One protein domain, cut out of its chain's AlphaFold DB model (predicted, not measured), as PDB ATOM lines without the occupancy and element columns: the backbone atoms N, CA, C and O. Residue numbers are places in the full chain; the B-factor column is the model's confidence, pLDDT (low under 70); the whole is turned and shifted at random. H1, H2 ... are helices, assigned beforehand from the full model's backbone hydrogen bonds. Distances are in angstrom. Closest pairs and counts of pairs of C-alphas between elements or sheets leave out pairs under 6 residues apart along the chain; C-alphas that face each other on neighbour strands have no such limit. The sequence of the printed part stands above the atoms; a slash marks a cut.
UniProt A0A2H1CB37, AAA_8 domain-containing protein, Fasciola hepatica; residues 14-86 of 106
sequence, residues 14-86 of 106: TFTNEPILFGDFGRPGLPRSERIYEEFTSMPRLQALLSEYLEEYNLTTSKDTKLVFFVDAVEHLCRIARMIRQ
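AT A GLANCE: This is residues 14 to 86 of the 106 residues of the protein "AAA_8 domain-containing protein" of Fasciola hepatica (UniProt A0A2H1CB37). Two longer helices, H2 and H3, begin close together and spread apart as a V, with the long looping stretch of residues 18 to 42 on the open side between its arms. The short H1 lies at one end of the longest axis, away from both helices, and residues 61 to 70 fold back along H2 to bring the backbone to the start of H3. The printed part has 73 residues with three named helices, in the order H1, H2, H3, and no named strand; the class is all helix, though under half of the residues, 36 of 73, are in named elements. The whole is compact, with a radius of gyration of the C-alphas of 12.8 A and spans of 41 by 29 by 20 A.

IN THESE COORDINATES: H1 is residues 14 to 17, 5.2 A from first to last C-alpha, and begins with C-alpha 14 at (139.096, 127.761, 110.193). H2, residues 43 to 60, is 25.9 A long and begins with C-alpha 43 at (131.192, 118.038, 120.173). H3, residues 71 to 84, is 20.2 A long and ends with C-alpha 84 at (114.732, 130.279, 114.498).

HOW THE PARTS SIT: H1 is apart from H2 and from H3. In the link between H1 and H2, residues 22 to 23 pair antiparallel with residues 38 to 39. H2 and H3 only just touch, with 3 pairs of C-alphas within 8 A, through residues 43 to 47 of H2 and 71 to 74 of H3 alone. Their closest C-alphas, those of Gln 47 and Val 74, are 7.1 A apart. The two run the same way at a steep tilt of 66 degrees. In H2 and H3 every O i to N i+4 pair is within hydrogen-bond range; H1 is too short for such a pair.

THE WHOLE: The two C-alphas farthest apart, those of Thr 14 and Ser 62, are 41.7 A apart. The printed part has no cut. The link from H1 to H2 is long, with 25 residues, and that from H2 to H3 is short, with 10. The mean pLDDT of the printed part is 93.3, and no printed residue is under 70.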
ATOM      1  N   THR A  14     139.786 128.226 108.981       81.00
ATOM      2  CA  THR A  14     139.096 127.761 110.193       81.00
ATOM      3  C   THR A  14     137.591 127.621 109.958       81.00
ATOM      4  O   THR A  14     136.994 126.628 110.366       81.00
ATOM      5  N   PHE A  15     136.969 128.543 109.214       79.88
ATOM      6  CA  PHE A  15     135.526 128.494 108.930       79.88
ATOM      7  C   PHE A  15     135.123 127.381 107.956       79.88
ATOM      8  O   PHE A  15     133.934 127.079 107.824       79.88
ATOM      9  N   THR A  16     136.092 126.795 107.253       84.19
ATOM     10  CA  THR A  16     135.883 125.664 106.341       84.19
ATOM     11  C   THR A  16     136.265 124.321 106.949       84.19
ATOM     12  O   THR A  16     135.676 123.313 106.569       84.19
ATOM     13  N   ASN A  17     137.226 124.302 107.875       84.69
ATOM     14  CA  ASN A  17     137.813 123.068 108.396       84.69
ATOM     15  C   ASN A  17     137.258 122.661 109.765       84.69
ATOM     16  O   ASN A  17     137.357 121.489 110.130       84.69
ATOM     17  N   GLU A  18     136.670 123.596 110.516       86.50
ATOM     18  CA  GLU A  18     136.172 123.343 111.868       86.50
ATOM     19  C   GLU A  18     134.648 123.535 111.977       86.50
ATOM     20  O   GLU A  18     134.088 124.478 111.406       86.50
ATOM     21  N   PRO A  19     133.945 122.668 112.734       89.38
ATOM     22  CA  PRO A  19     132.521 122.835 113.001       89.38
ATOM     23  C   PRO A  19     132.204 124.155 113.718       89.38
ATOM     24  O   PRO A  19     132.683 124.416 114.819       89.38
ATOM     25  N   ILE A  20     131.305 124.961 113.146       89.88
ATOM     26  CA  ILE A  20     130.863 126.229 113.753       89.88
ATOM     27  C   ILE A  20     129.685 125.976 114.701       89.88
ATOM     28  O   ILE A  20     128.506 126.108 114.332       89.88
ATOM     29  N   LEU A  21     130.004 125.631 115.945       95.69
ATOM     30  CA  LEU A  21     129.035 125.228 116.960       95.69
ATOM     31  C   LEU A  21     128.706 126.389 117.900       95.69
ATOM     32  O   LEU A  21     129.420 126.662 118.856       95.69
ATOM     33  N   PHE A  22     127.588 127.062 117.648       96.62
ATOM     34  CA  PHE A  22     127.069 128.090 118.552       96.62
ATOM     35  C   PHE A  22     125.574 127.900 118.746       96.62
ATOM     36  O   PHE A  22     124.858 127.564 117.796       96.62
ATOM     37  N   GLY A  23     125.097 128.184 119.949       97.06
ATOM     38  CA  GLY A  23     123.687 128.103 120.297       97.06
ATOM     39  C   GLY A  23     123.430 128.620 121.703       97.06
ATOM     40  O   GLY A  23     124.350 128.985 122.423       97.06
ATOM     41  N   ASP A  24     122.160 128.671 122.087       96.50
ATOM     42  CA  ASP A  24     121.721 129.127 123.410       96.50
ATOM     43  C   ASP A  24     121.005 128.029 124.215       96.50
ATOM     44  O   ASP A  24     120.446 128.265 125.283       96.50
ATOM     45  N   PHE A  25     121.032 126.804 123.697       95.94
ATOM     46  CA  PHE A  25     120.339 125.640 124.242       95.94
ATOM     47  C   PHE A  25     121.248 124.736 125.087       95.94
ATOM     48  O   PHE A  25     120.857 123.622 125.418       95.94
ATOM     49  N   GLY A  26     122.443 125.208 125.458       95.94
ATOM     50  CA  GLY A  26     123.423 124.448 126.245       95.94
ATOM     51  C   GLY A  26     123.019 124.160 127.691       95.94
ATOM     52  O   GLY A  26     123.644 123.335 128.349       95.94
ATOM     53  N   ARG A  27     122.007 124.868 128.203       94.31
ATOM     54  CA  ARG A  27     121.561 124.796 129.598       94.31
ATOM     55  C   ARG A  27     120.064 124.465 129.635       94.31
ATOM     56  O   ARG A  27     119.249 125.375 129.439       94.31
ATOM     57  N   PRO A  28     119.699 123.188 129.848       91.56
ATOM     58  CA  PRO A  28     118.308 122.764 129.964       91.56
ATOM     59  C   PRO A  28     117.550 123.530 131.053       91.56
ATOM     60  O   PRO A  28     118.127 123.960 132.050       91.56
ATOM     61  N   GLY A  29     116.242 123.700 130.866       90.56
ATOM     62  CA  GLY A  29     115.352 124.289 131.873       90.56
ATOM     63  C   GLY A  29     115.366 125.820 131.984       90.56
ATOM     64  O   GLY A  29     114.478 126.371 132.629       90.56
ATOM     65  N   LEU A  30     116.295 126.530 131.331       94.81
ATOM     66  CA  LEU A  30     116.297 127.998 131.360       94.81
ATOM     67  C   LEU A  30     115.229 128.608 130.432       94.81
ATOM     68  O   LEU A  30     115.082 128.167 129.274       94.81
ATOM     69  N   PRO A  31     114.517 129.664 130.877       94.44
ATOM     70  CA  PRO A  31     113.621 130.423 130.012       94.44
ATOM     71  C   PRO A  31     114.421 131.143 128.920       94.44
ATOM     72  O   PRO A  31     115.571 131.528 129.121       94.44
ATOM     73  N   ARG A  32     113.807 131.367 127.750       89.75
ATOM     74  CA  ARG A  32     114.484 131.956 126.575       89.75
ATOM     75  C   ARG A  32     115.174 133.296 126.868       89.75
ATOM     76  O   ARG A  32     116.214 133.564 126.280       89.75
ATOM     77  N   SER A  33     114.630 134.112 127.771       93.75
ATOM     78  CA  SER A  33     115.205 135.403 128.186       93.75
ATOM     79  C   SER A  33     116.542 135.288 128.923       93.75
ATOM     80  O   SER A  33     117.298 136.252 128.946       93.75
ATOM     81  N   GLU A  34     116.833 134.132 129.518       95.94
ATOM     82  CA  GLU A  34     118.057 133.869 130.288       95.94
ATOM     83  C   GLU A  34     119.069 133.016 129.512       95.94
ATOM     84  O   GLU A  34     120.189 132.790 129.971       95.94
ATOM     85  N   ARG A  35     118.692 132.534 128.323       95.25
ATOM     86  CA  ARG A  35     119.563 131.715 127.482       95.25
ATOM     87  C   ARG A  35     120.661 132.562 126.849       95.25
ATOM     88  O   ARG A  35     120.402 133.478 126.061       95.25
ATOM     89  N   ILE A  36     121.901 132.209 127.165       95.56
ATOM     90  CA  ILE A  36     123.100 132.850 126.630       95.56
ATOM     91  C   ILE A  36     123.495 132.124 125.354       95.56
ATOM     92  O   ILE A  36     123.681 130.913 125.361       95.56
ATOM     93  N   TYR A  37     123.620 132.872 124.264       96.38
ATOM     94  CA  TYR A  37     124.155 132.340 123.019       96.38
ATOM     95  C   TYR A  37     125.672 132.346 123.076       96.38
ATOM     96  O   TYR A  37     126.282 133.413 123.133       96.38
ATOM     97  N   GLU A  38     126.250 131.156 123.080       96.19
ATOM     98  CA  GLU A  38     127.673 130.936 123.288       96.19
ATOM     99  C   GLU A  38     128.203 129.846 122.351       96.19
ATOM    100  O   GLU A  38     127.447 129.149 121.666       96.19
ATOM    101  N   GLU A  39     129.527 129.762 122.274       95.88
ATOM    102  CA  GLU A  39     130.221 128.704 121.555       95.88
ATOM    103  C   GLU A  39     130.134 127.388 122.335       95.88
ATOM    104  O   GLU A  39     130.327 127.347 123.553       95.88
ATOM    105  N   PHE A  40     129.901 126.287 121.625       96.81
ATOM    106  CA  PHE A  40     130.059 124.950 122.176       96.81
ATOM    107  C   PHE A  40     131.452 124.416 121.854       96.81
ATOM    108  O   PHE A  40     131.743 124.044 120.723       96.81
ATOM    109  N   THR A  41     132.292 124.287 122.876       93.81
ATOM    110  CA  THR A  41     133.698 123.872 122.726       93.81
ATOM    111  C   THR A  41     133.913 122.354 122.707       93.81
ATOM    112  O   THR A  41     135.045 121.880 122.641       93.81
ATOM    113  N   SER A  42     132.846 121.550 122.807       95.25
ATOM    114  CA  SER A  42     132.948 120.088 122.886       95.25
ATOM    115  C   SER A  42     131.807 119.396 122.146       95.25
ATOM    116  O   SER A  42     130.688 119.300 122.654       95.25
ATOM    117  N   MET A  43     132.122 118.847 120.969       95.50
ATOM    118  CA  MET A  43     131.192 118.038 120.173       95.50
ATOM    119  C   MET A  43     130.600 116.855 120.970       95.50
ATOM    120  O   MET A  43     129.378 116.732 120.980       95.50
ATOM    121  N   PRO A  44     131.380 116.037 121.714       97.00
ATOM    122  CA  PRO A  44     130.809 114.918 122.469       97.00
ATOM    123  C   PRO A  44     129.799 115.349 123.538       97.00
ATOM    124  O   PRO A  44     128.770 114.703 123.713       97.00
ATOM    125  N   ARG A  45     130.060 116.465 124.238       96.44
ATOM    126  CA  ARG A  45     129.109 117.005 125.223       96.44
ATOM    127  C   ARG A  45     127.825 117.479 124.555       96.44
ATOM    128  O   ARG A  45     126.745 117.239 125.080       96.44
ATOM    129  N   LEU A  46     127.943 118.120 123.394       97.25
ATOM    130  CA  LEU A  46     126.794 118.586 122.630       97.25
ATOM    131  C   LEU A  46     125.957 117.416 122.094       97.25
ATOM    132  O   LEU A  46     124.736 117.457 122.179       97.25
ATOM    133  N   GLN A  47     126.592 116.346 121.611       97.69
ATOM    134  CA  GLN A  47     125.898 115.120 121.197       97.69
ATOM    135  C   GLN A  47     125.139 114.469 122.361       97.69
ATOM    136  O   GLN A  47     123.992 114.061 122.180       97.69
ATOM    137  N   ALA A  48     125.749 114.397 123.549       97.50
ATOM    138  CA  ALA A  48     125.100 113.867 124.748       97.50
ATOM    139  C   ALA A  48     123.872 114.704 125.135       97.50
ATOM    140  O   ALA A  48     122.778 114.162 125.247       97.50
ATOM    141  N   LEU A  49     124.024 116.030 125.201       97.56
ATOM    142  CA  LEU A  49     122.927 116.959 125.479       97.56
ATOM    143  C   LEU A  49     121.765 116.822 124.481       97.56
ATOM    144  O   LEU A  49     120.600 116.803 124.867       97.56
ATOM    145  N   LEU A  50     122.062 116.719 123.184       97.19
ATOM    146  CA  LEU A  50     121.028 116.536 122.162       97.19
ATOM    147  C   LEU A  50     120.331 115.175 122.279       97.19
ATOM    148  O   LEU A  50     119.142 115.070 121.978       97.19
ATOM    149  N   SER A  51     121.049 114.148 122.736       96.75
ATOM    150  CA  SER A  51     120.476 112.826 123.005       96.75
ATOM    151  C   SER A  51     119.522 112.876 124.200       96.75
ATOM    152  O   SER A  51     118.416 112.357 124.098       96.75
ATOM    153  N   GLU A  52     119.884 113.593 125.267       96.19
ATOM    154  CA  GLU A  52     118.996 113.854 126.410       96.19
ATOM    155  C   GLU A  52     117.717 114.591 125.976       96.19
ATOM    156  O   GLU A  52     116.612 114.178 126.328       96.19
ATOM    157  N   TYR A  53     117.831 115.625 125.131       95.50
ATOM    158  CA  TYR A  53     116.653 116.310 124.581       95.50
ATOM    159  C   TYR A  53     115.776 115.401 123.714       95.50
ATOM    160  O   TYR A  53     114.551 115.517 123.747       95.50
ATOM    161  N   LEU A  54     116.374 114.496 122.938       95.38
ATOM    162  CA  LEU A  54     115.616 113.533 122.141       95.38
ATOM    163  C   LEU A  54     114.865 112.533 123.027       95.38
ATOM    164  O   LEU A  54     113.719 112.193 122.730       95.38
ATOM    165  N   GLU A  55     115.494 112.066 124.105       94.38
ATOM    166  CA  GLU A  55     114.855 111.201 125.094       94.38
ATOM    167  C   GLU A  55     113.658 111.907 125.741       94.38
ATOM    168  O   GLU A  55     112.555 111.362 125.733       94.38
ATOM    169  N   GLU A  56     113.826 113.149 126.204       93.19
ATOM    170  CA  GLU A  56     112.738 113.956 126.771       93.19
ATOM    171  C   GLU A  56     111.599 114.190 125.760       93.19
ATOM    172  O   GLU A  56     110.414 114.028 126.076       93.19
ATOM    173  N   TYR A  57     111.941 114.500 124.508       92.38
ATOM    174  CA  TYR A  57     110.967 114.638 123.427       92.38
ATOM    175  C   TYR A  57     110.170 113.342 123.200       92.38
ATOM    176  O   TYR A  57     108.944 113.372 123.057       92.38
ATOM    177  N   ASN A  58     110.843 112.189 123.212       93.56
ATOM    178  CA  ASN A  58     110.203 110.885 123.040       93.56
ATOM    179  C   ASN A  58     109.324 110.497 124.240       93.56
ATOM    180  O   ASN A  58     108.318 109.819 124.049       93.56
ATOM    181  N   LEU A  59     109.647 110.947 125.457       93.56
ATOM    182  CA  LEU A  59     108.802 110.733 126.639       93.56
ATOM    183  C   LEU A  59     107.494 111.535 126.585       93.56
ATOM    184  O   LEU A  59     106.481 111.109 127.140       93.56
ATOM    185  N   THR A  60     107.503 112.694 125.925       89.50
ATOM    186  CA  THR A  60     106.341 113.599 125.843       89.50
ATOM    187  C   THR A  60     105.489 113.396 124.587       89.50
ATOM    188  O   THR A  60     104.376 113.921 124.504       89.50
ATOM    189  N   THR A  61     105.962 112.599 123.625       86.75
ATOM    190  CA  THR A  61     105.313 112.374 122.326       86.75
ATOM    191  C   THR A  61     104.986 110.895 122.114       86.75
ATOM    192  O   THR A  61     105.779 110.015 122.408       86.75
ATOM    193  N   SER A  62     103.845 110.574 121.491       80.62
ATOM    194  CA  SER A  62     103.452 109.180 121.191       80.62
ATOM    195  C   SER A  62     104.273 108.495 120.081       80.62
ATOM    196  O   SER A  62     103.938 107.390 119.659       80.62
ATOM    197  N   LYS A  63     105.304 109.158 119.549       81.75
ATOM    198  CA  LYS A  63     106.102 108.710 118.407       81.75
ATOM    199  C   LYS A  63     107.558 108.565 118.832       81.75
ATOM    200  O   LYS A  63     108.247 109.567 118.986       81.75
ATOM    201  N   ASP A  64     108.014 107.319 118.904       83.44
ATOM    202  CA  ASP A  64     109.420 106.974 119.119       83.44
ATOM    203  C   ASP A  64     110.273 107.451 117.930       83.44
ATOM    204  O   ASP A  64     110.269 106.865 116.841       83.44
ATOM    205  N   THR A  65     110.945 108.584 118.119       88.06
ATOM    206  CA  THR A  65     111.798 109.213 117.117       88.06
ATOM    207  C   THR A  65     113.242 108.796 117.359       88.06
ATOM    208  O   THR A  65     113.864 109.172 118.349       88.06
ATOM    209  N   LYS A  66     113.793 108.029 116.417       89.38
ATOM    210  CA  LYS A  66     115.176 107.544 116.462       89.38
ATOM    211  C   LYS A  66     116.060 108.442 115.609       89.38
ATOM    212  O   LYS A  66     116.095 108.293 114.387       89.38
ATOM    213  N   LEU A  67     116.742 109.385 116.249       92.25
ATOM    214  CA  LEU A  67     117.740 110.239 115.612       92.25
ATOM    215  C   LEU A  67     119.125 109.937 116.158       92.25
ATOM    216  O   LEU A  67     119.298 109.639 117.333       92.25
ATOM    217  N   VAL A  68     120.106 110.014 115.266       93.38
ATOM    218  CA  VAL A  68     121.519 109.852 115.594       93.38
ATOM    219  C   VAL A  68     122.207 111.170 115.283       93.38
ATOM    220  O   VAL A  68     122.156 111.651 114.150       93.38
ATOM    221  N   PHE A  69     122.852 111.754 116.288       95.75
ATOM    222  CA  PHE A  69     123.536 113.038 116.177       95.75
ATOM    223  C   PHE A  69     124.993 112.842 115.754       95.75
ATOM    224  O   PHE A  69     125.899 112.883 116.577       95.75
ATOM    225  N   PHE A  70     125.236 112.608 114.466       94.50
ATOM    226  CA  PHE A  70     126.582 112.717 113.885       94.50
ATOM    227  C   PHE A  70     126.974 114.193 113.691       94.50
ATOM    228  O   PHE A  70     126.125 115.075 113.806       94.50
ATOM    229  N   VAL A  71     128.251 114.459 113.398       93.81
ATOM    230  CA  VAL A  71     128.829 115.818 113.308       93.81
ATOM    231  C   VAL A  71     127.963 116.769 112.473       93.81
ATOM    232  O   VAL A  71     127.502 117.782 112.998       93.81
ATOM    233  N   ASP A  72     127.633 116.402 111.232       92.88
ATOM    234  CA  ASP A  72     126.850 117.288 110.358       92.88
ATOM    235  C   ASP A  72     125.431 117.538 110.885       92.88
ATOM    236  O   ASP A  72     124.894 118.633 110.723       92.88
ATOM    237  N   ALA A  73     124.809 116.544 111.533       95.19
ATOM    238  CA  ALA A  73     123.480 116.699 112.120       95.19
ATOM    239  C   ALA A  73     123.498 117.722 113.264       95.19
ATOM    240  O   ALA A  73     122.608 118.570 113.343       95.19
ATOM    241  N   VAL A  74     124.533 117.677 114.108       96.88
ATOM    242  CA  VAL A  74     124.744 118.652 115.186       96.88
ATOM    243  C   VAL A  74     124.979 120.045 114.610       96.88
ATOM    244  O   VAL A  74     124.330 121.003 115.027       96.88
ATOM    245  N   GLU A  75     125.838 120.167 113.598       95.62
ATOM    246  CA  GLU A  75     126.079 121.446 112.928       95.62
ATOM    247  C   GLU A  75     124.816 122.030 112.294       95.62
ATOM    248  O   GLU A  75     124.536 123.224 112.428       95.62
ATOM    249  N   HIS A  76     124.040 121.203 111.593       95.44
ATOM    250  CA  HIS A  76     122.785 121.626 110.981       95.44
ATOM    251  C   HIS A  76     121.790 122.086 112.042       95.44
ATOM    252  O   HIS A  76     121.163 123.129 111.864       95.44
ATOM    253  N   LEU A  77     121.696 121.374 113.165       96.56
ATOM    254  CA  LEU A  77     120.849 121.766 114.283       96.56
ATOM    255  C   LEU A  77     121.299 123.104 114.883       96.56
ATOM    256  O   LEU A  77     120.460 123.985 115.059       96.56
ATOM    257  N   CYS A  78     122.602 123.327 115.095       96.94
ATOM    258  CA  CYS A  78     123.129 124.630 115.521       96.94
ATOM    259  C   CYS A  78     122.739 125.756 114.547       96.94
ATOM    260  O   CYS A  78     122.301 126.828 114.973       96.94
ATOM    261  N   ARG A  79     122.851 125.523 113.231       95.81
ATOM    262  CA  ARG A  79     122.466 126.502 112.197       95.81
ATOM    263  C   ARG A  79     120.961 126.781 112.216       95.81
ATOM    264  O   ARG A  79     120.566 127.943 112.185       95.81
ATOM    265  N   ILE A  80     120.127 125.744 112.308       96.56
ATOM    266  CA  ILE A  80     118.662 125.869 112.381       96.56
ATOM    267  C   ILE A  80     118.264 126.638 113.643       96.56
ATOM    268  O   ILE A  80     117.561 127.642 113.537       96.56
ATOM    269  N   ALA A  81     118.767 126.227 114.810       95.81
ATOM    270  CA  ALA A  81     118.509 126.862 116.101       95.81
ATOM    271  C   ALA A  81     118.870 128.355 116.080       95.81
ATOM    272  O   ALA A  81     118.083 129.201 116.505       95.81
ATOM    273  N   ARG A  82     120.028 128.700 115.502       95.31
ATOM    274  CA  ARG A  82     120.465 130.091 115.315       95.31
ATOM    275  C   ARG A  82     119.472 130.911 114.489       95.31
ATOM    276  O   ARG A  82     119.216 132.059 114.847       95.31
ATOM    277  N   MET A  83     118.934 130.346 113.406       95.69
ATOM    278  CA  MET A  83     117.973 131.035 112.538       95.69
ATOM    279  C   MET A  83     116.627 131.244 113.237       95.69
ATOM    280  O   MET A  83     116.130 132.366 113.260       95.69
ATOM    281  N   ILE A  84     116.059 130.202 113.852       93.56
ATOM    282  CA  ILE A  84     114.732 130.279 114.498       93.56
ATOM    283  C   ILE A  84     114.739 131.084 115.809       93.56
ATOM    284  O   ILE A  84     113.690 131.530 116.273       93.56
ATOM    285  N   ARG A  85     115.916 131.297 116.410       92.50
ATOM    286  CA  ARG A  85     116.093 132.154 117.589       92.50
ATOM    287  C   ARG A  85     115.895 133.640 117.287       92.50
ATOM    288  O   ARG A  85     115.579 134.391 118.209       92.50
ATOM    289  N   GLN A  86     116.100 134.082 116.051       92.81
ATOM    290  CA  GLN A  86     115.914 135.488 115.698       92.81
ATOM    291  C   GLN A  86     114.428 135.853 115.703       92.81
ATOM    292  O   GLN A  86     113.574 135.040 115.338       92.81
TER     293      GLN A  86